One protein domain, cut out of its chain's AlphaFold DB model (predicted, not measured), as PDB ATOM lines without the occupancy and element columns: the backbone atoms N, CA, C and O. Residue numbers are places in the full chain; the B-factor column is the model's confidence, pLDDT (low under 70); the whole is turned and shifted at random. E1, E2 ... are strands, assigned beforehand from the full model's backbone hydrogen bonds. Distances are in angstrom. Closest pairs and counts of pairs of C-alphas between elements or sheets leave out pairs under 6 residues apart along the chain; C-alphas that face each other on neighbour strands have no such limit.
ATOM      1  N   SER A 465      19.952 -35.486   8.539       90.44
ATOM      2  CA  SER A 465      19.042 -36.502   7.997       90.44
ATOM      3  C   SER A 465      17.616 -35.960   7.848       90.44
ATOM      4  O   SER A 465      17.222 -35.010   8.527       90.44
ATOM      5  N   LEU A 466      16.838 -36.560   6.947       90.94
ATOM      6  CA  LEU A 466      15.417 -36.279   6.737       90.94
ATOM      7  C   LEU A 466      14.678 -37.603   6.525       90.94
ATOM      8  O   LEU A 466      15.097 -38.402   5.691       90.94
ATOM      9  N   HIS A 467      13.588 -37.824   7.259       93.12
ATOM     10  CA  HIS A 467      12.691 -38.969   7.090       93.12
ATOM     11  C   HIS A 467      11.258 -38.461   6.902       93.12
ATOM     12  O   HIS A 467      10.875 -37.480   7.546       93.12
ATOM     13  N   ILE A 468      10.492 -39.077   6.001       90.56
ATOM     14  CA  ILE A 468       9.127 -38.662   5.662       90.56
ATOM     15  C   ILE A 468       8.224 -39.896   5.571       90.56
ATOM     16  O   ILE A 468       8.321 -40.664   4.616       90.56
ATOM     17  N   ASP A 469       7.297 -40.026   6.517       91.44
ATOM     18  CA  ASP A 469       6.255 -41.056   6.512       91.44
ATOM     19  C   ASP A 469       4.952 -40.496   5.933       91.44
ATOM     20  O   ASP A 469       4.422 -39.494   6.418       91.44
ATOM     21  N   THR A 470       4.408 -41.139   4.897       83.94
ATOM     22  CA  THR A 470       3.142 -40.730   4.266       83.94
ATOM     23  C   THR A 470       2.181 -41.911   4.116       83.94
ATOM     24  O   THR A 470       2.402 -42.777   3.271       83.94
ATOM     25  N   PRO A 471       1.093 -41.982   4.909       74.88
ATOM     26  CA  PRO A 471       0.237 -43.166   4.917       74.88
ATOM     27  C   PRO A 471      -0.506 -43.355   3.586       74.88
ATOM     28  O   PRO A 471      -0.528 -44.451   3.041       74.88
ATOM     29  N   ILE A 472      -1.100 -42.300   3.022       77.19
ATOM     30  CA  ILE A 472      -1.739 -42.338   1.697       77.19
ATOM     31  C   ILE A 472      -1.604 -40.956   1.048       77.19
ATOM     32  O   ILE A 472      -1.979 -39.959   1.664       77.19
ATOM     33  N   GLY A 473      -1.142 -40.896  -0.201       71.88
ATOM     34  CA  GLY A 473      -1.089 -39.669  -1.002       71.88
ATOM     35  C   GLY A 473       0.204 -39.506  -1.799       71.88
ATOM     36  O   GLY A 473       1.192 -40.190  -1.560       71.88
ATOM     37  N   SER A 474       0.201 -38.593  -2.771       75.50
ATOM     38  CA  SER A 474       1.410 -38.224  -3.514       75.50
ATOM     39  C   SER A 474       2.284 -37.262  -2.706       75.50
ATOM     40  O   SER A 474       1.843 -36.168  -2.349       75.50
ATOM     41  N   THR A 475       3.541 -37.636  -2.505       80.19
ATOM     42  CA  THR A 475       4.556 -36.887  -1.766       80.19
ATOM     43  C   THR A 475       5.562 -36.310  -2.752       80.19
ATOM     44  O   THR A 475       6.328 -37.047  -3.366       80.19
ATOM     45  N   SER A 476       5.585 -34.987  -2.919       76.88
ATOM     46  CA  SER A 476       6.591 -34.313  -3.750       76.88
ATOM     47  C   SER A 476       7.623 -33.622  -2.866       76.88
ATOM     48  O   SER A 476       7.293 -32.710  -2.107       76.88
ATOM     49  N   VAL A 477       8.880 -34.047  -2.967       78.81
ATOM     50  CA  VAL A 477      10.024 -33.435  -2.291       78.81
ATOM     51  C   VAL A 477      10.790 -32.597  -3.313       78.81
ATOM     52  O   VAL A 477      11.368 -33.106  -4.277       78.81
ATOM     53  N   GLY A 478      10.739 -31.278  -3.117       72.25
ATOM     54  CA  GLY A 478      11.372 -30.289  -3.990       72.25
ATOM     55  C   GLY A 478      12.904 -30.252  -3.899       72.25
ATOM     56  O   GLY A 478      13.519 -31.028  -3.186       72.25
ATOM     57  N   ASP A 479      13.504 -29.297  -4.617       74.81
ATOM     58  CA  ASP A 479      14.955 -29.084  -4.795       74.81
ATOM     59  C   ASP A 479      15.790 -29.012  -3.484       74.81
ATOM     60  O   ASP A 479      16.127 -27.919  -3.018       74.81
ATOM     61  N   ILE A 480      16.227 -30.160  -2.937       73.56
ATOM     62  CA  ILE A 480      17.211 -30.254  -1.832       73.56
ATOM     63  C   ILE A 480      18.646 -30.335  -2.396       73.56
ATOM     64  O   ILE A 480      19.321 -31.362  -2.308       73.56
ATOM     65  N   HIS A 481      19.135 -29.225  -2.968       65.81
ATOM     66  CA  HIS A 481      20.541 -29.098  -3.420       65.81
ATOM     67  C   HIS A 481      21.478 -28.469  -2.385       65.81
ATOM     68  O   HIS A 481      22.692 -28.601  -2.494       65.81
ATOM     69  N   THR A 482      20.953 -27.657  -1.462       56.75
ATOM     70  CA  THR A 482      21.778 -26.660  -0.749       56.75
ATOM     71  C   THR A 482      22.669 -27.241   0.343       56.75
ATOM     72  O   THR A 482      23.666 -26.610   0.688       56.75
ATOM     73  N   SER A 483      22.323 -28.423   0.849       72.19
ATOM     74  CA  SER A 483      23.111 -29.197   1.806       72.19
ATOM     75  C   SER A 483      22.901 -30.681   1.494       72.19
ATOM     76  O   SER A 483      21.752 -31.118   1.575       72.19
ATOM     77  N   PRO A 484      23.944 -31.460   1.147       79.88
ATOM     78  CA  PRO A 484      23.793 -32.902   0.998       79.88
ATOM     79  C   PRO A 484      23.420 -33.512   2.353       79.88
ATOM     80  O   PRO A 484      24.070 -33.239   3.366       79.88
ATOM     81  N   LEU A 485      22.361 -34.316   2.371       89.81
ATOM     82  CA  LEU A 485      21.902 -35.033   3.561       89.81
ATOM     83  C   LEU A 485      22.841 -36.213   3.873       89.81
ATOM     84  O   LEU A 485      23.487 -36.739   2.970       89.81
ATOM     85  N   SER A 486      22.916 -36.676   5.123       93.69
ATOM     86  CA  SER A 486      23.497 -38.001   5.419       93.69
ATOM     87  C   SER A 486      22.522 -39.103   5.008       93.69
ATOM     88  O   SER A 486      22.898 -40.081   4.373       93.69
ATOM     89  N   HIS A 487      21.247 -38.918   5.335       94.25
ATOM     90  CA  HIS A 487      20.194 -39.890   5.087       94.25
ATOM     91  C   HIS A 487      18.932 -39.173   4.615       94.25
ATOM     92  O   HIS A 487      18.499 -38.201   5.235       94.25
ATOM     93  N   PHE A 488      18.340 -39.670   3.535       95.31
ATOM     94  CA  PHE A 488      17.036 -39.253   3.039       95.31
ATOM     95  C   PHE A 488      16.121 -40.477   2.960       95.31
ATOM     96  O   PHE A 488      16.324 -41.355   2.124       95.31
ATOM     97  N   GLY A 489      15.150 -40.542   3.866       95.69
ATOM     98  CA  GLY A 489      14.165 -41.611   3.964       95.69
ATOM     99  C   GLY A 489      12.778 -41.145   3.530       95.69
ATOM    100  O   GLY A 489      12.325 -40.089   3.971       95.69
ATOM    101  N   VAL A 490      12.083 -41.938   2.717       94.50
ATOM    102  CA  VAL A 490      10.643 -41.766   2.470       94.50
ATOM    103  C   VAL A 490       9.950 -43.117   2.581       94.50
ATOM    104  O   VAL A 490      10.264 -44.028   1.819       94.50
ATOM    105  N   HIS A 491       8.981 -43.241   3.483       95.00
ATOM    106  CA  HIS A 491       8.081 -44.386   3.524       95.00
ATOM    107  C   HIS A 491       6.682 -43.946   3.075       95.00
ATOM    108  O   HIS A 491       6.108 -43.001   3.620       95.00
ATOM    109  N   SER A 492       6.121 -44.598   2.055       90.94
ATOM    110  CA  SER A 492       4.779 -44.285   1.554       90.94
ATOM    111  C   SER A 492       3.951 -45.544   1.372       90.94
ATOM    112  O   SER A 492       4.280 -46.390   0.541       90.94
ATOM    113  N   SER A 493       2.855 -45.697   2.122       87.19
ATOM    114  CA  SER A 493       2.058 -46.921   1.993       87.19
ATOM    115  C   SER A 493       1.397 -46.972   0.613       87.19
ATOM    116  O   SER A 493       1.575 -47.967  -0.087       87.19
ATOM    117  N   VAL A 494       0.717 -45.904   0.170       85.88
ATOM    118  CA  VAL A 494       0.220 -45.780  -1.218       85.88
ATOM    119  C   VAL A 494       0.344 -44.349  -1.756       85.88
ATOM    120  O   VAL A 494      -0.396 -43.461  -1.323       85.88
ATOM    121  N   GLY A 495       1.177 -44.145  -2.780       86.88
ATOM    122  CA  GLY A 495       1.217 -42.913  -3.572       86.88
ATOM    123  C   GLY A 495       2.550 -42.625  -4.268       86.88
ATOM    124  O   GLY A 495       3.533 -43.348  -4.133       86.88
ATOM    125  N   SER A 496       2.578 -41.575  -5.089       90.50
ATOM    126  CA  SER A 496       3.765 -41.198  -5.867       90.50
ATOM    127  C   SER A 496       4.773 -40.403  -5.036       90.50
ATOM    128  O   SER A 496       4.399 -39.387  -4.458       90.50
ATOM    129  N   VAL A 497       6.047 -40.805  -5.037       94.31
ATOM    130  CA  VAL A 497       7.168 -40.071  -4.427       94.31
ATOM    131  C   VAL A 497       7.949 -39.343  -5.522       94.31
ATOM    132  O   VAL A 497       8.787 -39.936  -6.202       94.31
ATOM    133  N   GLY A 498       7.668 -38.052  -5.699       93.81
ATOM    134  CA  GLY A 498       8.361 -37.193  -6.660       93.81
ATOM    135  C   GLY A 498       9.576 -36.518  -6.032       93.81
ATOM    136  O   GLY A 498       9.434 -35.752  -5.087       93.81
ATOM    137  N   MET A 499      10.771 -36.764  -6.562       94.12
ATOM    138  CA  MET A 499      12.040 -36.231  -6.063       94.12
ATOM    139  C   MET A 499      12.675 -35.276  -7.061       94.12
ATOM    140  O   MET A 499      13.193 -35.676  -8.108       94.12
ATOM    141  N   LYS A 500      12.711 -33.989  -6.727       92.12
ATOM    142  CA  LYS A 500      13.376 -33.001  -7.570       92.12
ATOM    143  C   LYS A 500      14.788 -32.739  -7.053       92.12
ATOM    144  O   LYS A 500      14.965 -31.969  -6.126       92.12
ATOM    145  N   ASN A 501      15.789 -33.354  -7.684       90.06
ATOM    146  CA  ASN A 501      17.220 -33.150  -7.413       90.06
ATOM    147  C   ASN A 501      17.607 -33.267  -5.923       90.06
ATOM    148  O   ASN A 501      18.198 -32.350  -5.350       90.06
ATOM    149  N   ILE A 502      17.280 -34.391  -5.292       92.38
ATOM    150  CA  ILE A 502      17.673 -34.650  -3.900       92.38
ATOM    151  C   ILE A 502      19.147 -35.053  -3.855       92.38
ATOM    152  O   ILE A 502      19.543 -35.964  -4.581       92.38
ATOM    153  N   SER A 503      19.956 -34.412  -3.007       93.31
ATOM    154  CA  SER A 503      21.332 -34.845  -2.730       93.31
ATOM    155  C   SER A 503      21.460 -35.403  -1.313       93.31
ATOM    156  O   SER A 503      21.176 -34.709  -0.335       93.31
ATOM    157  N   ALA A 504      21.898 -36.654  -1.201       93.38
ATOM    158  CA  ALA A 504      22.111 -37.341   0.070       93.38
ATOM    159  C   ALA A 504      23.302 -38.306  -0.020       93.38
ATOM    160  O   ALA A 504      23.785 -38.615  -1.104       93.38
ATOM    161  N   GLU A 505      23.783 -38.800   1.111       93.62
ATOM    162  CA  GLU A 505      24.752 -39.893   1.151       93.62
ATOM    163  C   GLU A 505      24.038 -41.232   0.968       93.62
ATOM    164  O   GLU A 505      24.329 -41.941   0.004       93.62
ATOM    165  N   ASN A 506      23.012 -41.487   1.782       95.12
ATOM    166  CA  ASN A 506      22.113 -42.630   1.655       95.12
ATOM    167  C   ASN A 506      20.677 -42.184   1.336       95.12
ATOM    168  O   ASN A 506      20.133 -41.296   1.999       95.12
ATOM    169  N   ILE A 507      20.047 -42.821   0.348       96.31
ATOM    170  CA  ILE A 507      18.625 -42.663   0.004       96.31
ATOM    171  C   ILE A 507      17.903 -43.988   0.261       96.31
ATOM    172  O   ILE A 507      18.299 -45.013  -0.282       96.31
ATOM    173  N   ILE A 508      16.831 -43.974   1.049       97.00
ATOM    174  CA  ILE A 508      16.003 -45.157   1.321       97.00
ATOM    175  C   ILE A 508      14.545 -44.801   1.039       97.00
ATOM    176  O   ILE A 508      14.011 -43.861   1.624       97.00
ATOM    177  N   ILE A 509      13.892 -45.527   0.135       95.88
ATOM    178  CA  ILE A 509      12.493 -45.275  -0.231       95.88
ATOM    179  C   ILE A 509      11.720 -46.586  -0.174       95.88
ATOM    180  O   ILE A 509      11.954 -47.481  -0.982       95.88
ATOM    181  N   GLY A 510      10.796 -46.697   0.776       96.06
ATOM    182  CA  GLY A 510       9.928 -47.860   0.944       96.06
ATOM    183  C   GLY A 510       8.481 -47.541   0.583       96.06
ATOM    184  O   GLY A 510       8.001 -46.439   0.851       96.06
ATOM    185  N   GLY A 511       7.756 -48.502   0.016       93.88
ATOM    186  CA  GLY A 511       6.311 -48.361  -0.129       93.88
ATOM    187  C   GLY A 511       5.558 -49.587  -0.629       93.88
ATOM    188  O   GLY A 511       6.111 -50.465  -1.298       93.88
ATOM    189  N   SER A 512       4.259 -49.654  -0.328       92.06
ATOM    190  CA  SER A 512       3.412 -50.767  -0.790       92.06
ATOM    191  C   SER A 512       2.842 -50.523  -2.197       92.06
ATOM    192  O   SER A 512       2.650 -51.469  -2.967       92.06
ATOM    193  N   GLY A 513       2.659 -49.263  -2.599       89.69
ATOM    194  CA  GLY A 513       2.248 -48.929  -3.959       89.69
ATOM    195  C   GLY A 513       2.508 -47.491  -4.378       89.69
ATOM    196  O   GLY A 513       2.392 -46.582  -3.565       89.69
ATOM    197  N   GLY A 514       2.800 -47.270  -5.660       91.81
ATOM    198  CA  GLY A 514       2.867 -45.928  -6.243       91.81
ATOM    199  C   GLY A 514       3.967 -45.762  -7.285       91.81
ATOM    200  O   GLY A 514       4.391 -46.730  -7.902       91.81
ATOM    201  N   SER A 515       4.416 -44.529  -7.512       93.50
ATOM    202  CA  SER A 515       5.506 -44.242  -8.452       93.50
ATOM    203  C   SER A 515       6.602 -43.404  -7.804       93.50
ATOM    204  O   SER A 515       6.335 -42.279  -7.389       93.50
ATOM    205  N   VAL A 516       7.832 -43.902  -7.757       95.88
ATOM    206  CA  VAL A 516       9.004 -43.148  -7.296       95.88
ATOM    207  C   VAL A 516       9.686 -42.549  -8.520       95.88
ATOM    208  O   VAL A 516      10.178 -43.299  -9.359       95.88
ATOM    209  N   ASN A 517       9.720 -41.224  -8.666       96.12
ATOM    210  CA  ASN A 517      10.305 -40.608  -9.857       96.12
ATOM    211  C   ASN A 517      11.150 -39.357  -9.595       96.12
ATOM    212  O   ASN A 517      10.905 -38.601  -8.660       96.12
ATOM    213  N   GLY A 518      12.128 -39.115 -10.471       94.31
ATOM    214  CA  GLY A 518      12.842 -37.843 -10.570       94.31
ATOM    215  C   GLY A 518      14.365 -37.938 -10.487       94.31
ATOM    216  O   GLY A 518      14.973 -38.938 -10.863       94.31
ATOM    217  N   HIS A 519      15.005 -36.851 -10.055       94.00
ATOM    218  CA  HIS A 519      16.462 -36.700 -10.084       94.00
ATOM    219  C   HIS A 519      17.052 -36.835  -8.680       94.00
ATOM    220  O   HIS A 519      16.622 -36.140  -7.758       94.00
ATOM    221  N   VAL A 520      18.076 -37.673  -8.532       94.62
ATOM    222  CA  VAL A 520      18.750 -37.924  -7.251       94.62
ATOM    223  C   VAL A 520      20.266 -37.931  -7.415       94.62
ATOM    224  O   VAL A 520      20.788 -38.310  -8.466       94.62
ATOM    225  N   SER A 521      20.983 -37.522  -6.372       92.94
ATOM    226  CA  SER A 521      22.435 -37.629  -6.296       92.94
ATOM    227  C   SER A 521      22.877 -38.270  -4.987       92.94
ATOM    228  O   SER A 521      22.569 -37.741  -3.921       92.94
ATOM    229  N   ILE A 522      23.609 -39.385  -5.083       92.50
ATOM    230  CA  ILE A 522      24.098 -40.142  -3.921       92.50
ATOM    231  C   ILE A 522      25.605 -39.991  -3.723       92.50
ATOM    232  O   ILE A 522      26.347 -39.999  -4.707       92.50
ATOM    233  N   SER A 523      26.061 -39.905  -2.470       90.75
ATOM    234  CA  SER A 523      27.482 -40.083  -2.115       90.75
ATOM    235  C   SER A 523      27.827 -41.485  -1.582       90.75
ATOM    236  O   SER A 523      29.005 -41.786  -1.383       90.75
ATOM    237  N   ASP A 524      26.833 -42.356  -1.382       92.69
ATOM    238  CA  ASP A 524      27.042 -43.756  -0.999       92.69
ATOM    239  C   ASP A 524      26.017 -44.711  -1.629       92.69
ATOM    240  O   ASP A 524      26.352 -45.439  -2.568       92.69
ATOM    241  N   SER A 525      24.765 -44.693  -1.161       94.75
ATOM    242  CA  SER A 525      23.779 -45.712  -1.533       94.75
ATOM    243  C   SER A 525      22.377 -45.182  -1.840       94.75
ATOM    244  O   SER A 525      21.961 -44.117  -1.380       94.75
ATOM    245  N   ILE A 526      21.635 -45.956  -2.631       96.31
ATOM    246  CA  ILE A 526      20.191 -45.829  -2.827       96.31
ATOM    247  C   ILE A 526      19.529 -47.209  -2.758       96.31
ATOM    248  O   ILE A 526      19.930 -48.124  -3.476       96.31
ATOM    249  N   ASP A 527      18.502 -47.350  -1.920       97.25
ATOM    250  CA  ASP A 527      17.641 -48.535  -1.830       97.25
ATOM    251  C   ASP A 527      16.176 -48.102  -1.990       97.25
ATOM    252  O   ASP A 527      15.622 -47.409  -1.136       97.25
ATOM    253  N   VAL A 528      15.556 -48.456  -3.117       96.44
ATOM    254  CA  VAL A 528      14.139 -48.183  -3.403       96.44
ATOM    255  C   VAL A 528      13.398 -49.503  -3.503       96.44
ATOM    256  O   VAL A 528      13.692 -50.314  -4.382       96.44
ATOM    257  N   ARG A 529      12.409 -49.705  -2.632       96.31
ATOM    258  CA  ARG A 529      11.608 -50.927  -2.543       96.31
ATOM    259  C   ARG A 529      10.129 -50.593  -2.635       96.31
ATOM    260  O   ARG A 529       9.556 -50.006  -1.721       96.31
ATOM    261  N   LEU A 530       9.507 -51.015  -3.730       94.38
ATOM    262  CA  LEU A 530       8.069 -50.952  -3.940       94.38
ATOM    263  C   LEU A 530       7.476 -52.361  -3.991       94.38
ATOM    264  O   LEU A 530       7.979 -53.241  -4.694       94.38
ATOM    265  N   SER A 531       6.355 -52.578  -3.308       92.19
ATOM    266  CA  SER A 531       5.559 -53.789  -3.552       92.19
ATOM    267  C   SER A 531       4.804 -53.682  -4.883       92.19
ATOM    268  O   SER A 531       4.744 -54.653  -5.631       92.19
ATOM    269  N   THR A 532       4.288 -52.504  -5.240       90.19
ATOM    270  CA  THR A 532       3.576 -52.283  -6.510       90.19
ATOM    271  C   THR A 532       3.922 -50.920  -7.131       90.19
ATOM    272  O   THR A 532       4.189 -49.951  -6.423       90.19
ATOM    273  N   GLY A 533       3.906 -50.831  -8.462       89.38
ATOM    274  CA  GLY A 533       4.106 -49.591  -9.219       89.38
ATOM    275  C   GLY A 533       5.551 -49.291  -9.651       89.38
ATOM    276  O   GLY A 533       6.395 -50.187  -9.700       89.38
ATOM    277  N   SER A 534       5.810 -48.063 -10.105       90.75
ATOM    278  CA  SER A 534       6.957 -47.730 -10.964       90.75
ATOM    279  C   SER A 534       8.101 -46.980 -10.272       90.75
ATOM    280  O   SER A 534       7.903 -46.243  -9.312       90.75
ATOM    281  N   ILE A 535       9.313 -47.128 -10.800       93.38
ATOM    282  CA  ILE A 535      10.514 -46.386 -10.407       93.38
ATOM    283  C   ILE A 535      11.093 -45.754 -11.685       93.38
ATOM    284  O   ILE A 535      11.453 -46.495 -12.590       93.38
ATOM    285  N   ASP A 536      11.180 -44.425 -11.785       93.69
ATOM    286  CA  ASP A 536      11.809 -43.695 -12.911       93.69
ATOM    287  C   ASP A 536      12.817 -42.678 -12.366       93.69
ATOM    288  O   ASP A 536      12.472 -41.548 -12.004       93.69
ATOM    289  N   LEU A 537      14.070 -43.109 -12.237       94.12
ATOM    290  CA  LEU A 537      15.114 -42.352 -11.556       94.12
ATOM    291  C   LEU A 537      16.226 -41.932 -12.503       94.12
ATOM    292  O   LEU A 537      16.787 -42.733 -13.243       94.12
ATOM    293  N   THR A 538      16.616 -40.666 -12.396       92.81
ATOM    294  CA  THR A 538      17.859 -40.152 -12.967       92.81
ATOM    295  C   THR A 538      18.900 -40.000 -11.864       92.81
ATOM    296  O   THR A 538      18.834 -39.061 -11.064       92.81
ATOM    297  N   LEU A 539      19.874 -40.905 -11.840       92.25
ATOM    298  CA  LEU A 539      20.928 -40.980 -10.834       92.25
ATOM    299  C   LEU A 539      22.182 -40.196 -11.246       92.25
ATOM    300  O   LEU A 539      22.726 -40.379 -12.339       92.25
ATOM    301  N   ALA A 540      22.694 -39.375 -10.332       90.56
ATOM    302  CA  ALA A 540      24.027 -38.780 -10.388       90.56
ATOM    303  C   ALA A 540      24.878 -39.251  -9.196       90.56
ATOM    304  O   ALA A 540      24.380 -39.383  -8.081       90.56
ATOM    305  N   LEU A 541      26.180 -39.452  -9.391       88.62
ATOM    306  CA  LEU A 541      27.093 -39.767  -8.287       88.62
ATOM    307  C   LEU A 541      27.728 -38.470  -7.769       88.62
ATOM    308  O   LEU A 541      28.344 -37.727  -8.541       88.62
ATOM    309  N   ALA A 542      27.572 -38.185  -6.477       85.38
ATOM    310  CA  ALA A 542      28.109 -36.991  -5.830       85.38
ATOM    311  C   ALA A 542      29.639 -36.933  -5.959       85.38
ATOM    312  O   ALA A 542      30.311 -37.959  -6.066       85.38
ATOM    313  N   LYS A 543      30.208 -35.724  -6.011       79.12
ATOM    314  CA  LYS A 543      31.645 -35.516  -6.249       79.12
ATOM    315  C   LYS A 543      32.460 -35.628  -4.959       79.12
ATOM    316  O   LYS A 543      33.172 -34.700  -4.581       79.12
ATOM    317  N   ASP A 544      32.365 -36.789  -4.330       72.19
ATOM    318  CA  ASP A 544      33.101 -37.113  -3.116       72.19
ATOM    319  C   ASP A 544      34.457 -37.733  -3.492       72.19
ATOM    320  O   ASP A 544      34.614 -38.386  -4.528       72.19
ATOM    321  N   ALA A 545      35.484 -37.435  -2.697       54.47
ATOM    322  CA  ALA A 545      36.866 -37.731  -3.054       54.47
ATOM    323  C   ALA A 545      37.163 -39.238  -2.967       54.47
ATOM    324  O   ALA A 545      37.175 -39.784  -1.870       54.47
ATOM    325  N   LEU A 546      37.453 -39.865  -4.119       63.81
ATOM    326  CA  LEU A 546      38.063 -41.199  -4.263       63.81
ATOM    327  C   LEU A 546      37.584 -42.235  -3.226       63.81
ATOM    328  O   LEU A 546      38.374 -42.768  -2.448       63.81
ATOM    329  N   LYS A 547      36.280 -42.532  -3.223       72.62
ATOM    330  CA  LYS A 547      35.736 -43.626  -2.413       72.62
ATOM    331  C   LYS A 547      36.177 -44.971  -3.007       72.62
ATOM    332  O   LYS A 547      35.880 -45.254  -4.165       72.62
ATOM    333  N   GLU A 548      36.891 -45.787  -2.228       78.81
ATOM    334  CA  GLU A 548      37.331 -47.128  -2.661       78.81
ATOM    335  C   GLU A 548      36.157 -48.113  -2.776       78.81
ATOM    336  O   GLU A 548      36.150 -48.989  -3.646       78.81
ATOM    337  N   THR A 549      35.149 -47.963  -1.912       80.56
ATOM    338  CA  THR A 549      33.928 -48.772  -1.943       80.56
ATOM    339  C   THR A 549      33.026 -48.338  -3.102       80.56
ATOM    340  O   THR A 549      32.816 -47.133  -3.275       80.56
ATOM    341  N   PRO A 550      32.441 -49.280  -3.865       83.12
ATOM    342  CA  PRO A 550      31.478 -48.937  -4.900       83.12
ATOM    343  C   PRO A 550      30.232 -48.284  -4.298       83.12
ATOM    344  O   PRO A 550      29.791 -48.658  -3.213       83.12
ATOM    345  N   TYR A 551      29.631 -47.354  -5.039       88.06
ATOM    346  CA  TYR A 551      28.289 -46.857  -4.729       88.06
ATOM    347  C   TYR A 551      27.278 -48.007  -4.887       88.06
ATOM    348  O   TYR A 551      27.414 -48.808  -5.816       88.06
ATOM    349  N   SER A 552      26.266 -48.101  -4.023       90.50
ATOM    350  CA  SER A 552      25.284 -49.200  -4.059       90.50
ATOM    351  C   SER A 552      23.916 -48.719  -4.543       90.50
ATOM    352  O   SER A 552      23.339 -47.805  -3.960       90.50
ATOM    353  N   VAL A 553      23.382 -49.335  -5.597       91.88
ATOM    354  CA  VAL A 553      22.066 -49.027  -6.174       91.88
ATOM    355  C   VAL A 553      21.204 -50.280  -6.128       91.88
ATOM    356  O   VAL A 553      21.467 -51.248  -6.839       91.88
ATOM    357  N   LYS A 554      20.157 -50.255  -5.307       93.50
ATOM    358  CA  LYS A 554      19.169 -51.326  -5.172       93.50
ATOM    359  C   LYS A 554      17.802 -50.768  -5.545       93.50
ATOM    360  O   LYS A 554      17.283 -49.909  -4.842       93.50
ATOM    361  N   LEU A 555      17.217 -51.225  -6.648       93.31
ATOM    362  CA  LEU A 555      15.891 -50.780  -7.095       93.31
ATOM    363  C   LEU A 555      15.004 -52.003  -7.294       93.31
ATOM    364  O   LEU A 555      15.280 -52.841  -8.153       93.31
ATOM    365  N   LYS A 556      13.952 -52.133  -6.488       92.19
ATOM    366  CA  LYS A 556      13.104 -53.328  -6.435       92.19
ATOM    367  C   LYS A 556      11.643 -52.920  -6.535       92.19
ATOM    368  O   LYS A 556      11.149 -52.209  -5.668       92.19
ATOM    369  N   SER A 557      10.939 -53.386  -7.567       89.44
ATOM    370  CA  SER A 557       9.476 -53.270  -7.651       89.44
ATOM    371  C   SER A 557       8.837 -54.639  -7.844       89.44
ATOM    372  O   SER A 557       9.043 -55.280  -8.878       89.44
ATOM    373  N   SER A 558       8.043 -55.118  -6.884       86.44
ATOM    374  CA  SER A 558       7.433 -56.447  -7.031       86.44
ATOM    375  C   SER A 558       6.399 -56.480  -8.164       86.44
ATOM    376  O   SER A 558       6.351 -57.471  -8.889       86.44
ATOM    377  N   THR A 559       5.644 -55.408  -8.424       83.12
ATOM    378  CA  THR A 559       4.747 -55.330  -9.595       83.12
ATOM    379  C   THR A 559       4.761 -53.951 -10.268       83.12
ATOM    380  O   THR A 559       3.874 -53.123 -10.083       83.12
ATOM    381  N   GLY A 560       5.754 -53.689 -11.117       82.19
ATOM    382  CA  GLY A 560       5.754 -52.499 -11.973       82.19
ATOM    383  C   GLY A 560       7.079 -52.253 -12.682       82.19
ATOM    384  O   GLY A 560       7.939 -53.132 -12.733       82.19
ATOM    385  N   SER A 561       7.224 -51.077 -13.287       83.69
ATOM    386  CA  SER A 561       8.430 -50.737 -14.034       83.69
ATOM    387  C   SER A 561       9.558 -50.238 -13.143       83.69
ATOM    388  O   SER A 561       9.336 -49.592 -12.125       83.69
ATOM    389  N   VAL A 562      10.788 -50.504 -13.563       85.69
ATOM    390  CA  VAL A 562      11.955 -49.732 -13.142       85.69
ATOM    391  C   VAL A 562      12.568 -49.129 -14.402       85.69
ATOM    392  O   VAL A 562      12.539 -49.743 -15.464       85.69
ATOM    393  N   ASP A 563      13.055 -47.909 -14.309       85.44
ATOM    394  CA  ASP A 563      13.767 -47.183 -15.347       85.44
ATOM    395  C   ASP A 563      14.844 -46.376 -14.614       85.44
ATOM    396  O   ASP A 563      14.549 -45.550 -13.745       85.44
ATOM    397  N   LEU A 564      16.104 -46.713 -14.883       87.88
ATOM    398  CA  LEU A 564      17.266 -46.095 -14.263       87.88
ATOM    399  C   LEU A 564      18.099 -45.436 -15.357       87.88
ATOM    400  O   LEU A 564      18.748 -46.096 -16.169       87.88
ATOM    401  N   LYS A 565      18.083 -44.108 -15.349       88.62
ATOM    402  CA  LYS A 565      18.888 -43.257 -16.220       88.62
ATOM    403  C   LYS A 565      20.074 -42.748 -15.417       88.62
ATOM    404  O   LYS A 565      19.916 -42.297 -14.284       88.62
ATOM    405  N   HIS A 566      21.262 -42.734 -16.006       84.88
ATOM    406  CA  HIS A 566      22.420 -42.110 -15.372       84.88
ATOM    407  C   HIS A 566      22.673 -40.746 -15.996       84.88
ATOM    408  O   HIS A 566      22.780 -40.615 -17.214       84.88
ATOM    409  N   ARG A 567      22.809 -39.722 -15.156       84.06
ATOM    410  CA  ARG A 567      23.323 -38.423 -15.592       84.06
ATOM    411  C   ARG A 567      24.820 -38.540 -15.893       84.06
ATOM    412  O   ARG A 567      25.482 -39.439 -15.378       84.06
ATOM    413  N   GLU A 568      25.354 -37.628 -16.704       70.81
ATOM    414  CA  GLU A 568      26.795 -37.521 -16.977       70.81
ATOM    415  C   GLU A 568      27.619 -37.601 -15.680       70.81
ATOM    416  O   GLU A 568      27.380 -36.854 -14.729       70.81
ATOM    417  N   TRP A 569      28.584 -38.523 -15.637       70.81
ATOM    418  CA  TRP A 569      29.548 -38.618 -14.542       70.81
ATOM    419  C   TRP A 569      30.795 -37.821 -14.926       70.81
ATOM    420  O   TRP A 569      31.339 -38.000 -16.010       70.81
ATOM    421  N   GLU A 570      31.275 -36.955 -14.034       67.31
ATOM    422  CA  GLU A 570      32.514 -36.193 -14.272       67.31
ATOM    423  C   GLU A 570      33.794 -37.025 -14.060       67.31
ATOM    424  O   GLU A 570      34.893 -36.554 -14.348       67.31
ATOM    425  N   ASP A 571      33.673 -38.228 -13.496       70.62
ATOM    426  CA  ASP A 571      34.779 -38.980 -12.903       70.62
ATOM    427  C   ASP A 571      34.682 -40.476 -13.256       70.62
ATOM    428  O   ASP A 571      33.759 -41.154 -12.794       70.62
ATOM    429  N   PRO A 572      35.622 -41.004 -14.063       64.88
ATOM    430  CA  PRO A 572      35.608 -42.390 -14.525       64.88
ATOM    431  C   PRO A 572      36.212 -43.394 -13.541       64.88
ATOM    432  O   PRO A 572      36.274 -44.576 -13.858       64.88
ATOM    433  N   THR A 573      36.717 -42.958 -12.384       67.88
ATOM    434  CA  THR A 573      37.353 -43.870 -11.412       67.88
ATOM    435  C   THR A 573      36.352 -44.544 -10.470       67.88
ATOM    436  O   THR A 573      36.729 -45.383  -9.654       67.88
ATOM    437  N   ARG A 574      35.066 -44.195 -10.585       71.94
ATOM    438  CA  ARG A 574      34.015 -44.619  -9.660       71.94
ATOM    439  C   ARG A 574      33.465 -45.989 -10.014       71.94
ATOM    440  O   ARG A 574      32.988 -46.217 -11.122       71.94
ATOM    441  N   ARG A 575      33.475 -46.873  -9.020       76.12
ATOM    442  CA  ARG A 575      32.839 -48.190  -9.076       76.12
ATOM    443  C   ARG A 575      31.387 -48.063  -8.616       76.12
ATOM    444  O   ARG A 575      31.105 -47.341  -7.666       76.12
ATOM    445  N   LEU A 576      30.479 -48.772  -9.269       81.00
ATOM    446  CA  LEU A 576      29.053 -48.819  -8.936       81.00
ATOM    447  C   LEU A 576      28.642 -50.293  -8.834       81.00
ATOM    448  O   LEU A 576      29.219 -51.140  -9.518       81.00
ATOM    449  N   GLN A 577      27.682 -50.605  -7.972       83.94
ATOM    450  CA  GLN A 577      27.089 -51.931  -7.845       83.94
ATOM    451  C   GLN A 577      25.573 -51.802  -7.972       83.94
ATOM    452  O   GLN A 577      24.944 -51.130  -7.156       83.94
ATOM    453  N   GLU A 578      25.002 -52.454  -8.982       84.06
ATOM    454  CA  GLU A 578      23.581 -52.348  -9.326       84.06
ATOM    455  C   GLU A 578      22.857 -53.686  -9.132       84.06
ATOM    456  O   GLU A 578      23.251 -54.713  -9.694       84.06
ATOM    457  N   ASP A 579      21.785 -53.650  -8.341       85.69
ATOM    458  CA  ASP A 579      20.806 -54.716  -8.107       85.69
ATOM    459  C   ASP A 579      19.420 -54.151  -8.451       85.69
ATOM    460  O   ASP A 579      18.723 -53.567  -7.612       85.69
ATOM    461  N   VAL A 580      19.055 -54.256  -9.731       83.19
ATOM    462  CA  VAL A 580      17.771 -53.767 -10.247       83.19
ATOM    463  C   VAL A 580      16.875 -54.959 -10.562       83.19
ATOM    464  O   VAL A 580      17.215 -55.827 -11.370       83.19
ATOM    465  N   SER A 581      15.713 -55.014  -9.917       81.56
ATOM    466  CA  SER A 581      14.826 -56.172  -9.984       81.56
ATOM    467  C   SER A 581      13.349 -55.811 -10.075       81.56
ATOM    468  O   SER A 581      12.860 -54.848  -9.480       81.56
ATOM    469  N   THR A 582      12.614 -56.651 -10.799       77.56
ATOM    470  CA  THR A 582      11.156 -56.689 -10.732       77.56
ATOM    471  C   THR A 582      10.669 -58.118 -10.574       77.56
ATOM    472  O   THR A 582      11.240 -59.039 -11.161       77.56
ATOM    473  N   SER A 583       9.603 -58.327  -9.803       74.44
ATOM    474  CA  SER A 583       8.963 -59.642  -9.776       74.44
ATOM    475  C   SER A 583       8.072 -59.800 -11.014       74.44
ATOM    476  O   SER A 583       8.487 -60.460 -11.964       74.44
ATOM    477  N   MET A 584       6.910 -59.147 -11.068       67.62
ATOM    478  CA  MET A 584       5.896 -59.335 -12.120       67.62
ATOM    479  C   MET A 584       5.663 -58.095 -13.008       67.62
ATOM    480  O   MET A 584       4.624 -58.007 -13.660       67.62
ATOM    481  N   GLY A 585       6.571 -57.115 -13.008       53.03
ATOM    482  CA  GLY A 585       6.455 -55.887 -13.803       53.03
ATOM    483  C   GLY A 585       7.422 -55.787 -14.987       53.03
ATOM    484  O   GLY A 585       8.179 -56.711 -15.282       53.03
ATOM    485  N   SER A 586       7.385 -54.648 -15.685       53.97
ATOM    486  CA  SER A 586       8.114 -54.389 -16.934       53.97
ATOM    487  C   SER A 586       9.182 -53.304 -16.756       53.97
ATOM    488  O   SER A 586       8.852 -52.121 -16.748       53.97
ATOM    489  N   ILE A 587      10.460 -53.663 -16.618       50.72
ATOM    490  CA  ILE A 587      11.540 -52.662 -16.520       50.72
ATOM    491  C   ILE A 587      11.698 -51.971 -17.895       50.72
ATOM    492  O   ILE A 587      11.960 -52.646 -18.879       50.72
ATOM    493  N   GLY A 588      11.502 -50.647 -17.938       44.12
ATOM    494  CA  GLY A 588      11.703 -49.736 -19.078       44.12
ATOM    495  C   GLY A 588      10.689 -49.717 -20.249       44.12
ATOM    496  O   GLY A 588      10.122 -50.730 -20.643       44.12
ATOM    497  N   GLY A 589      10.532 -48.522 -20.841       43.66
ATOM    498  CA  GLY A 589      10.483 -48.331 -22.305       43.66
ATOM    499  C   GLY A 589       9.204 -48.617 -23.117       43.66
ATOM    500  O   GLY A 589       9.228 -49.491 -23.971       43.66
ATOM    501  N   GLU A 590       8.170 -47.776 -22.965       42.31
ATOM    502  CA  GLU A 590       7.018 -47.575 -23.887       42.31
ATOM    503  C   GLU A 590       6.042 -48.760 -24.153       42.31
ATOM    504  O   GLU A 590       6.385 -49.936 -24.260       42.31
ATOM    505  N   HIS A 591       4.745 -48.433 -24.236       43.62
ATOM    506  CA  HIS A 591       3.610 -49.360 -24.102       43.62
ATOM    507  C   HIS A 591       3.350 -50.284 -25.319       43.62
ATOM    508  O   HIS A 591       2.288 -50.212 -25.941       43.62
ATOM    509  N   SER A 592       4.262 -51.207 -25.635       41.66
ATOM    510  CA  SER A 592       4.019 -52.285 -26.615       41.66
ATOM    511  C   SER A 592       3.774 -53.641 -25.933       41.66
ATOM    512  O   SER A 592       4.520 -54.086 -25.065       41.66
ATOM    513  N   THR A 593       2.674 -54.309 -26.288       42.88
ATOM    514  CA  THR A 593       2.041 -55.329 -25.425       42.88
ATOM    515  C   THR A 593       2.635 -56.741 -25.473       42.88
ATOM    516  O   THR A 593       2.148 -57.598 -24.742       42.88
ATOM    517  N   HIS A 594       3.638 -57.023 -26.318       40.06
ATOM    518  CA  HIS A 594       4.030 -58.412 -26.630       40.06
ATOM    519  C   HIS A 594       5.543 -58.717 -26.697       40.06
ATOM    520  O   HIS A 594       5.908 -59.865 -26.951       40.06
ATOM    521  N   SER A 595       6.441 -57.764 -26.410       40.31
ATOM    522  CA  SER A 595       7.879 -58.057 -26.238       40.31
ATOM    523  C   SER A 595       8.529 -57.156 -25.185       40.31
ATOM    524  O   SER A 595       9.106 -56.116 -25.499       40.31
ATOM    525  N   PHE A 596       8.437 -57.572 -23.920       48.75
ATOM    526  CA  PHE A 596       8.995 -56.841 -22.781       48.75
ATOM    527  C   PHE A 596      10.520 -56.807 -22.860       48.75
ATOM    528  O   PHE A 596      11.185 -57.846 -22.821       48.75
ATOM    529  N   THR A 597      11.040 -55.599 -23.006       45.53
ATOM    530  CA  THR A 597      12.398 -55.300 -23.441       45.53
ATOM    531  C   THR A 597      12.979 -54.355 -22.410       45.53
ATOM    532  O   THR A 597      12.458 -53.259 -22.276       45.53
ATOM    533  N   ILE A 598      13.993 -54.789 -21.656       50.50
ATOM    534  CA  ILE A 598      14.508 -54.015 -20.514       50.50
ATOM    535  C   ILE A 598      15.716 -53.154 -20.919       50.50
ATOM    536  O   ILE A 598      16.821 -53.706 -20.889       50.50
ATOM    537  N   PRO A 599      15.547 -51.858 -21.278       52.22
ATOM    538  CA  PRO A 599      16.651 -50.936 -21.509       52.22
ATOM    539  C   PRO A 599      17.407 -50.667 -20.209       52.22
ATOM    540  O   PRO A 599      16.870 -50.160 -19.226       52.22
ATOM    541  N   VAL A 600      18.694 -50.993 -20.231       54.44
ATOM    542  CA  VAL A 600      19.655 -50.616 -19.195       54.44
ATOM    543  C   VAL A 600      20.645 -49.657 -19.838       54.44
ATOM    544  O   VAL A 600      21.581 -50.091 -20.513       54.44
ATOM    545  N   HIS A 601      20.454 -48.358 -19.619       66.12
ATOM    546  CA  HIS A 601      21.362 -47.313 -20.102       66.12
ATOM    547  C   HIS A 601      22.619 -47.246 -19.222       66.12
ATOM    548  O   HIS A 601      22.876 -46.245 -18.552       66.12
ATOM    549  N   SER A 602      23.395 -48.334 -19.192       65.00
ATOM    550  CA  SER A 602      24.600 -48.432 -18.363       65.00
ATOM    551  C   SER A 602      25.538 -47.259 -18.666       65.00
ATOM    552  O   SER A 602      25.944 -47.072 -19.819       65.00
ATOM    553  N   ASN A 603      25.862 -46.458 -17.642       69.62
ATOM    554  CA  ASN A 603      26.548 -45.179 -17.834       69.62
ATOM    555  C   ASN A 603      27.806 -45.351 -18.710       69.62
ATOM    556  O   ASN A 603      28.570 -46.283 -18.470       69.62
ATOM    557  N   PRO A 604      28.078 -44.459 -19.678       70.75
ATOM    558  CA  PRO A 604      29.283 -44.502 -20.507       70.75
ATOM    559  C   PRO A 604      30.592 -44.778 -19.750       70.75
ATOM    560  O   PRO A 604      31.471 -45.456 -20.276       70.75
ATOM    561  N   LEU A 605      30.720 -44.285 -18.514       73.50
ATOM    562  CA  LEU A 605      31.914 -44.425 -17.679       73.50
ATOM    563  C   LEU A 605      31.866 -45.622 -16.715       73.50
ATOM    564  O   LEU A 605      32.858 -45.890 -16.044       73.50
ATOM    565  N   PHE A 606      30.745 -46.340 -16.639       74.75
ATOM    566  CA  PHE A 606      30.572 -47.482 -15.748       74.75
ATOM    567  C   PHE A 606      31.439 -48.675 -16.167       74.75
ATOM    568  O   PHE A 606      31.304 -49.211 -17.274       74.75
ATOM    569  N   GLU A 607      32.278 -49.103 -15.224       75.19
ATOM    570  CA  GLU A 607      33.090 -50.315 -15.246       75.19
ATOM    571  C   GLU A 607      32.851 -51.066 -13.924       75.19
ATOM    572  O   GLU A 607      33.102 -50.541 -12.837       75.19
ATOM    573  N   GLY A 608      32.298 -52.277 -14.005       77.19
ATOM    574  CA  GLY A 608      31.770 -52.993 -12.842       77.19
ATOM    575  C   GLY A 608      30.855 -54.159 -13.212       77.19
ATOM    576  O   GLY A 608      30.511 -54.355 -14.379       77.19
ATOM    577  N   ALA A 609      30.485 -54.949 -12.204       80.81
ATOM    578  CA  ALA A 609      29.505 -56.025 -12.325       80.81
ATOM    579  C   ALA A 609      28.095 -55.521 -11.982       80.81
ATOM    580  O   ALA A 609      27.931 -54.649 -11.128       80.81
ATOM    581  N   PHE A 610      27.085 -56.101 -12.622       79.12
ATOM    582  CA  PHE A 610      25.671 -55.795 -12.421       79.12
ATOM    583  C   PHE A 610      24.839 -57.080 -12.425       79.12
ATOM    584  O   PHE A 610      25.231 -58.080 -13.037       79.12
ATOM    585  N   SER A 611      23.686 -57.057 -11.757       81.75
ATOM    586  CA  SER A 611      22.725 -58.159 -11.791       81.75
ATOM    587  C   SER A 611      21.306 -57.636 -11.980       81.75
ATOM    588  O   SER A 611      20.892 -56.664 -11.346       81.75
ATOM    589  N   PHE A 612      20.561 -58.307 -12.854       79.19
ATOM    590  CA  PHE A 612      19.163 -58.025 -13.136       79.19
ATOM    591  C   PHE A 612      18.308 -59.260 -12.898       79.19
ATOM    592  O   PHE A 612      18.635 -60.363 -13.346       79.19
ATOM    593  N   LEU A 613      17.171 -59.061 -12.236       77.62
ATOM    594  CA  LEU A 613      16.246 -60.129 -11.876       77.62
ATOM    595  C   LEU A 613      14.831 -59.787 -12.360       77.62
ATOM    596  O   LEU A 613      14.293 -58.727 -12.045       77.62
ATOM    597  N   THR A 614      14.229 -60.693 -13.133       73.19
ATOM    598  CA  THR A 614      12.866 -60.552 -13.679       73.19
ATOM    599  C   THR A 614      12.151 -61.904 -13.729       73.19
ATOM    600  O   THR A 614      12.730 -62.892 -14.181       73.19
ATOM    601  N   GLN A 615      10.891 -62.009 -13.289       70.88
ATOM    602  CA  GLN A 615      10.127 -63.254 -13.503       70.88
ATOM    603  C   GLN A 615       9.591 -63.339 -14.941       70.88
ATOM    604  O   GLN A 615       9.552 -64.428 -15.515       70.88
ATOM    605  N   LEU A 616       9.208 -62.201 -15.531       64.94
ATOM    606  CA  LEU A 616       8.481 -62.113 -16.800       64.94
ATOM    607  C   LEU A 616       9.069 -61.013 -17.704       64.94
ATOM    608  O   LEU A 616       8.567 -59.896 -17.754       64.94
ATOM    609  N   GLY A 617      10.123 -61.337 -18.457       59.94
ATOM    610  CA  GLY A 617      10.696 -60.407 -19.433       59.94
ATOM    611  C   GLY A 617      11.919 -60.936 -20.183       59.94
ATOM    612  O   GLY A 617      12.481 -61.986 -19.840       59.94
ATOM    613  N   SER A 618      12.327 -60.197 -21.214       59.91
ATOM    614  CA  SER A 618      13.647 -60.288 -21.850       59.91
ATOM    615  C   SER A 618      14.442 -59.021 -21.555       59.91
ATOM    616  O   SER A 618      13.909 -57.915 -21.624       59.91
ATOM    617  N   ILE A 619      15.728 -59.172 -21.238       61.75
ATOM    618  CA  ILE A 619      16.603 -58.019 -21.020       61.75
ATOM    619  C   ILE A 619      17.224 -57.584 -22.337       61.75
ATOM    620  O   ILE A 619      17.734 -58.417 -23.083       61.75
ATOM    621  N   ARG A 620      17.187 -56.276 -22.605       63.28
ATOM    622  CA  ARG A 620      17.873 -55.644 -23.729       63.28
ATOM    623  C   ARG A 620      18.699 -54.502 -23.169       63.28
ATOM    624  O   ARG A 620      18.274 -53.356 -23.189       63.28
ATOM    625  N   VAL A 621      19.894 -54.823 -22.688       62.34
ATOM    626  CA  VAL A 621      20.877 -53.781 -22.398       62.34
ATOM    627  C   VAL A 621      21.127 -53.038 -23.705       62.34
ATOM    628  O   VAL A 621      21.728 -53.578 -24.635       62.34
ATOM    629  N   GLU A 622      20.591 -51.826 -23.804       62.16
ATOM    630  CA  GLU A 622      20.810 -50.965 -24.949       62.16
ATOM    631  C   GLU A 622      22.233 -50.441 -24.822       62.16
ATOM    632  O   GLU A 622      22.517 -49.483 -24.103       62.16
ATOM    633  N   GLY A 623      23.148 -51.139 -25.496       53.56
ATOM    634  CA  GLY A 623      24.518 -50.704 -25.725       53.56
ATOM    635  C   GLY A 623      24.541 -49.503 -26.662       53.56
ATOM    636  O   GLY A 623      25.119 -49.579 -27.746       53.56
ATOM    637  N   GLU A 624      23.877 -48.412 -26.272       48.25
ATOM    638  CA  GLU A 624      23.948 -47.156 -26.995       48.25
ATOM    639  C   GLU A 624      25.409 -46.717 -27.089       48.25
ATOM    640  O   GLU A 624      26.139 -46.587 -26.105       48.25
ATOM    641  N   ASP A 625      25.804 -46.511 -28.340       51.38
ATOM    642  CA  ASP A 625      27.114 -46.090 -28.794       51.38
ATOM    643  C   ASP A 625      28.308 -47.018 -28.481       51.38
ATOM    644  O   ASP A 625      29.139 -46.796 -27.600       51.38
ATOM    645  N   THR A 626      28.611 -47.842 -29.489       51.50
ATOM    646  CA  THR A 626      29.993 -48.136 -29.930       51.50
ATOM    647  C   THR A 626      30.865 -46.880 -30.139       51.50
ATOM    648  O   THR A 626      32.075 -46.990 -30.333       51.50
ATOM    649  N   LYS A 627      30.271 -45.676 -30.095       65.00
ATOM    650  CA  LYS A 627      30.932 -44.365 -30.136       65.00
ATOM    651  C   LYS A 627      31.287 -43.787 -28.759       65.00
ATOM    652  O   LYS A 627      31.861 -42.693 -28.728       65.00
ATOM    653  N   VAL A 628      30.972 -44.456 -27.640       72.06
ATOM    654  CA  VAL A 628      31.415 -43.986 -26.318       72.06
ATOM    655  C   VAL A 628      32.942 -43.931 -26.316       72.06
ATOM    656  O   VAL A 628      33.626 -44.941 -26.471       72.06
ATOM    657  N   LYS A 629      33.484 -42.724 -26.149       80.31
ATOM    658  CA  LYS A 629      34.927 -42.508 -26.052       80.31
ATOM    659  C   LYS A 629      35.417 -43.012 -24.701       80.31
ATOM    660  O   LYS A 629      34.820 -42.673 -23.683       80.31
ATOM    661  N   ASP A 630      36.530 -43.746 -24.698       80.94
ATOM    662  CA  ASP A 630      37.237 -44.106 -23.466       80.94
ATOM    663  C   ASP A 630      37.468 -42.852 -22.609       80.94
ATOM    664  O   ASP A 630      38.147 -41.930 -23.079       80.94
ATOM    665  N   PRO A 631      36.949 -42.793 -21.367       76.00
ATOM    666  CA  PRO A 631      37.104 -41.619 -20.515       76.00
ATOM    667  C   PRO A 631      38.556 -41.264 -20.217       76.00
ATOM    668  O   PRO A 631      38.867 -40.104 -19.960       76.00
ATOM    669  N   LEU A 632      39.455 -42.252 -20.243       81.25
ATOM    670  CA  LEU A 632      40.880 -42.031 -20.014       81.25
ATOM    671  C   LEU A 632      41.623 -41.605 -21.290       81.25
ATOM    672  O   LEU A 632      42.826 -41.349 -21.232       81.25
ATOM    673  N   GLY A 633      40.938 -41.548 -22.438       85.19
ATOM    674  CA  GLY A 633      41.511 -41.174 -23.732       85.19
ATOM    675  C   GLY A 633      42.547 -42.160 -24.286       85.19
ATOM    676  O   GLY A 633      43.262 -41.810 -25.221       85.19
ATOM    677  N   ARG A 634      42.644 -43.380 -23.740       84.12
ATOM    678  CA  ARG A 634      43.673 -44.388 -24.072       84.12
ATOM    679  C   ARG A 634      43.282 -45.287 -25.250       84.12
ATOM    680  O   ARG A 634      43.967 -46.267 -25.526       84.12
ATOM    681  N   GLY A 635      42.177 -44.979 -25.929       85.81
ATOM    682  CA  GLY A 635      41.678 -45.759 -27.064       85.81
ATOM    683  C   GLY A 635      41.128 -47.135 -26.684       85.81
ATOM    684  O   GLY A 635      41.035 -48.005 -27.548       85.81
ATOM    685  N   ARG A 636      40.768 -47.349 -25.409       84.94
ATOM    686  CA  ARG A 636      40.053 -48.559 -24.979       84.94
ATOM    687  C   ARG A 636      38.677 -48.619 -25.660       84.94
ATOM    688  O   ARG A 636      38.080 -47.585 -25.955       84.94
ATOM    689  N   ARG A 637      38.159 -49.825 -25.888       82.94
ATOM    690  CA  ARG A 637      36.774 -50.076 -26.320       82.94
ATOM    691  C   ARG A 637      35.939 -50.500 -25.113       82.94
ATOM    692  O   ARG A 637      36.452 -51.176 -24.222       82.94
ATOM    693  N   ARG A 638      34.663 -50.126 -25.081       80.31
ATOM    694  CA  ARG A 638      33.738 -50.590 -24.042       80.31
ATOM    695  C   ARG A 638      33.216 -51.971 -24.422       80.31
ATOM    696  O   ARG A 638      32.794 -52.179 -25.556       80.31
ATOM    697  N   GLU A 639      33.259 -52.904 -23.485       81.94
ATOM    698  CA  GLU A 639      32.789 -54.276 -23.648       81.94
ATOM    699  C   GLU A 639      31.787 -54.566 -22.527       81.94
ATOM    700  O   GLU A 639      32.094 -54.377 -21.348       81.94
ATOM    701  N   ILE A 640      30.566 -54.955 -22.894       80.06
ATOM    702  CA  ILE A 640      29.491 -55.275 -21.950       80.06
ATOM    703  C   ILE A 640      29.093 -56.722 -22.202       80.06
ATOM    704  O   ILE A 640      28.430 -57.024 -23.192       80.06
ATOM    705  N   ASN A 641      29.516 -57.605 -21.305       82.81
ATOM    706  CA  ASN A 641      29.206 -59.027 -21.370       82.81
ATOM    707  C   ASN A 641      28.048 -59.317 -20.408       82.81
ATOM    708  O   ASN A 641      28.051 -58.833 -19.275       82.81
ATOM    709  N   ILE A 642      27.036 -60.049 -20.879       82.19
ATOM    710  CA  ILE A 642      25.808 -60.359 -20.136       82.19
ATOM    711  C   ILE A 642      25.553 -61.853 -20.275       82.19
ATOM    712  O   ILE A 642      25.297 -62.341 -21.375       82.19
ATOM    713  N   ASP A 643      25.569 -62.546 -19.147       84.25
ATOM    714  CA  ASP A 643      25.311 -63.968 -19.027       84.25
ATOM    715  C   ASP A 643      23.953 -64.182 -18.354       84.25
ATOM    716  O   ASP A 643      23.670 -63.699 -17.253       84.25
ATOM    717  N   ARG A 644      23.083 -64.933 -19.024       80.75
ATOM    718  CA  ARG A 644      21.835 -65.410 -18.434       80.75
ATOM    719  C   ARG A 644      22.146 -66.643 -17.600       80.75
ATOM    720  O   ARG A 644      22.830 -67.542 -18.073       80.75
ATOM    721  N   VAL A 645      21.584 -66.701 -16.401       80.19
ATOM    722  CA  VAL A 645      21.612 -67.891 -15.550       80.19
ATOM    723  C   VAL A 645      20.419 -68.778 -15.931       80.19
ATOM    724  O   VAL A 645      19.264 -68.369 -15.758       80.19
ATOM    725  N   GLU A 646      20.657 -69.971 -16.485       73.38
ATOM    726  CA  GLU A 646      19.587 -70.935 -16.779       73.38
ATOM    727  C   GLU A 646      18.926 -71.525 -15.522       73.38
ATOM    728  O   GLU A 646      19.335 -71.340 -14.375       73.38
ATOM    729  N   GLY A 647      17.834 -72.256 -15.761       64.75
ATOM    730  CA  GLY A 647      17.285 -73.204 -14.794       64.75
ATOM    731  C   GLY A 647      16.490 -72.610 -13.631       64.75
ATOM    732  O   GLY A 647      15.960 -73.383 -12.834       64.75
ATOM    733  N   ARG A 648      16.358 -71.280 -13.510       55.69
ATOM    734  CA  ARG A 648      15.579 -70.647 -12.430       55.69
ATOM    735  C   ARG A 648      14.582 -69.599 -12.925       55.69
ATOM    736  O   ARG A 648      14.862 -68.804 -13.819       55.69
ATOM    737  N   PHE A 649      13.410 -69.615 -12.290       66.81
ATOM    738  CA  PHE A 649      12.536 -68.455 -12.138       66.81
ATOM    739  C   PHE A 649      12.720 -67.934 -10.700       66.81
ATOM    740  O   PHE A 649      12.725 -68.761  -9.784       66.81
ATOM    741  N   PRO A 650      12.861 -66.614 -10.469       73.31
ATOM    742  CA  PRO A 650      12.996 -65.545 -11.466       73.31
ATOM    743  C   PRO A 650      14.227 -65.730 -12.368       73.31
ATOM    744  O   PRO A 650      15.212 -66.344 -11.963       73.31
ATOM    745  N   ARG A 651      14.158 -65.207 -13.597       79.44
ATOM    746  CA  ARG A 651      15.289 -65.185 -14.531       79.44
ATOM    747  C   ARG A 651      16.318 -64.195 -13.997       79.44
ATOM    748  O   ARG A 651      15.978 -63.035 -13.761       79.44
ATOM    749  N   VAL A 652      17.557 -64.650 -13.841       81.75
ATOM    750  CA  VAL A 652      18.684 -63.812 -13.419       81.75
ATOM    751  C   VAL A 652      19.622 -63.615 -14.603       81.75
ATOM    752  O   VAL A 652      19.930 -64.561 -15.331       81.75
ATOM    753  N   PHE A 653      20.065 -62.380 -14.790       81.50
ATOM    754  CA  PHE A 653      21.058 -61.987 -15.778       81.50
ATOM    755  C   PHE A 653      22.173 -61.280 -15.024       81.50
ATOM    756  O   PHE A 653      21.945 -60.238 -14.413       81.50
ATOM    757  N   ASN A 654      23.368 -61.851 -15.053       85.38
ATOM    758  CA  ASN A 654      24.555 -61.222 -14.499       85.38
ATOM    759  C   ASN A 654      25.349 -60.630 -15.654       85.38
ATOM    760  O   ASN A 654      25.377 -61.196 -16.743       85.38
ATOM    761  N   GLY A 655      26.018 -59.512 -15.440       84.00
ATOM    762  CA  GLY A 655      26.894 -58.975 -16.464       84.00
ATOM    763  C   GLY A 655      28.002 -58.119 -15.899       84.00
ATOM    764  O   GLY A 655      28.078 -57.847 -14.699       84.00
ATOM    765  N   ARG A 656      28.900 -57.723 -16.792       83.00
ATOM    766  CA  ARG A 656      30.036 -56.869 -16.481       83.00
ATOM    767  C   ARG A 656      30.286 -55.906 -17.629       83.00
ATOM    768  O   ARG A 656      30.460 -56.331 -18.770       83.00
ATOM    769  N   ALA A 657      30.357 -54.622 -17.301       82.75
ATOM    770  CA  ALA A 657      30.923 -53.608 -18.177       82.75
ATOM    771  C   ALA A 657      32.419 -53.471 -17.861       82.75
ATOM    772  O   ALA A 657      32.803 -53.371 -16.692       82.75
ATOM    773  N   ALA A 658      33.262 -53.483 -18.888       83.44
ATOM    774  CA  ALA A 658      34.702 -53.299 -18.769       83.44
ATOM    775  C   ALA A 658      35.255 -52.523 -19.969       83.44
ATOM    776  O   ALA A 658      34.691 -52.546 -21.065       83.44
ATOM    777  N   TRP A 659      36.385 -51.854 -19.773       82.06
ATOM    778  CA  TRP A 659      37.096 -51.165 -20.847       82.06
ATOM    779  C   TRP A 659      38.281 -52.013 -21.320       82.06
ATOM    780  O   TRP A 659      39.310 -52.079 -20.646       82.06
ATOM    781  N   THR A 660      38.146 -52.660 -22.480       82.50
ATOM    782  CA  THR A 660      39.146 -53.587 -23.043       82.50
ATOM    783  C   THR A 660      39.998 -52.925 -24.138       82.50
ATOM    784  O   THR A 660      39.627 -51.903 -24.713       82.50
ATOM    785  N   GLY A 661      41.182 -53.472 -24.427       71.31
ATOM    786  CA  GLY A 661      42.163 -52.836 -25.322       71.31
ATOM    787  C   GLY A 661      42.936 -51.676 -24.671       71.31
ATOM    788  O   GLY A 661      42.841 -51.463 -23.466       71.31
TER     789      GLY A 661
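What this domain is: This is residues 465 to 661 of the 687 residues of an uncharacterized protein of Kockovaella imperatae (UniProt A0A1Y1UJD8). The chain is wound in stacked turns, a flattened solenoid whose two walls are built of strands. One wall holds E1, E3, two stretches of the long E4, E5, E7 and E9, and the hairpin of E11 and E12 extends it beside E9; the other holds E2, further stretches of E4, E6 and the short E8 and E10. The printed part has 197 residues, with twelve named strands, E1 to E12 in chain order, and no named helix: the class is all strand. Ten strands make a twisted, branched sheet of mixed directions, and E8 and E10 make a parallel sheet of two. The whole is compact, with a radius of gyration of the C-alphas of 16.8 A and spans of 52 by 43 by 26 A.

How they stand to each other: E1, residues 465 to 472, is the parallel neighbour of E3, residues 485 to 494, with N 466 and O 487 2.9 A apart, within hydrogen-bond range. On the other side of E3 is E4, residues 497 to 541, which bends by 179 degrees at residue 523; N 488 and O 506 are 2.9 A apart. E4 has staggered pairing, each time parallel: residues 497 to 499 with E2, residues 475 to 477 (N 477 and O 498, 2.8 A); residues 525 to 532 with E5, residues 551 to 559 (N 526 and O 552, 2.8 A); residues 535 to 539 with E6, residues 562 to 566 (N 537 and O 563, 2.9 A). On the other side of E5 from E4 is E7, residues 576 to 582, parallel, with N 553 and O 577 2.8 A apart. Next is E9, residues 608 to 614, parallel to E7, with N 582 and O 613 2.9 A apart. E8, residues 597 to 599, and E10, residues 618 to 620, are parallel neighbours at 34 degrees, with N 598 and O 618 3.1 A apart. E12, residues 651 to 660, is antiparallel to E9 at 159 degrees, with N 610 and O 655 2.9 A apart. E11, residues 637 to 645, forms a hairpin with E12, with N 639 and O 658 2.8 A apart.

Where its parts are: E1 begins at C-alpha 465 (19.042, -36.502, 7.997) and is 22.5 A long. E3 measures 24.7 A, E5 25.5 A, E9 20.4 A and E11 25.8 A. E12 measures 27.9 A and ends at C-alpha 660 (39.146, -53.587, -23.043).

The domain as a whole: The C-alphas farthest apart, those of Ile 472 and Gly 661, are 52.6 A apart. The printed part has no cut. The links E7 to E8 and E10 to E11 are long. The mean pLDDT of the printed part is 79.1; 42 residues are under 70, among them 584 to 603 and 616 to 627.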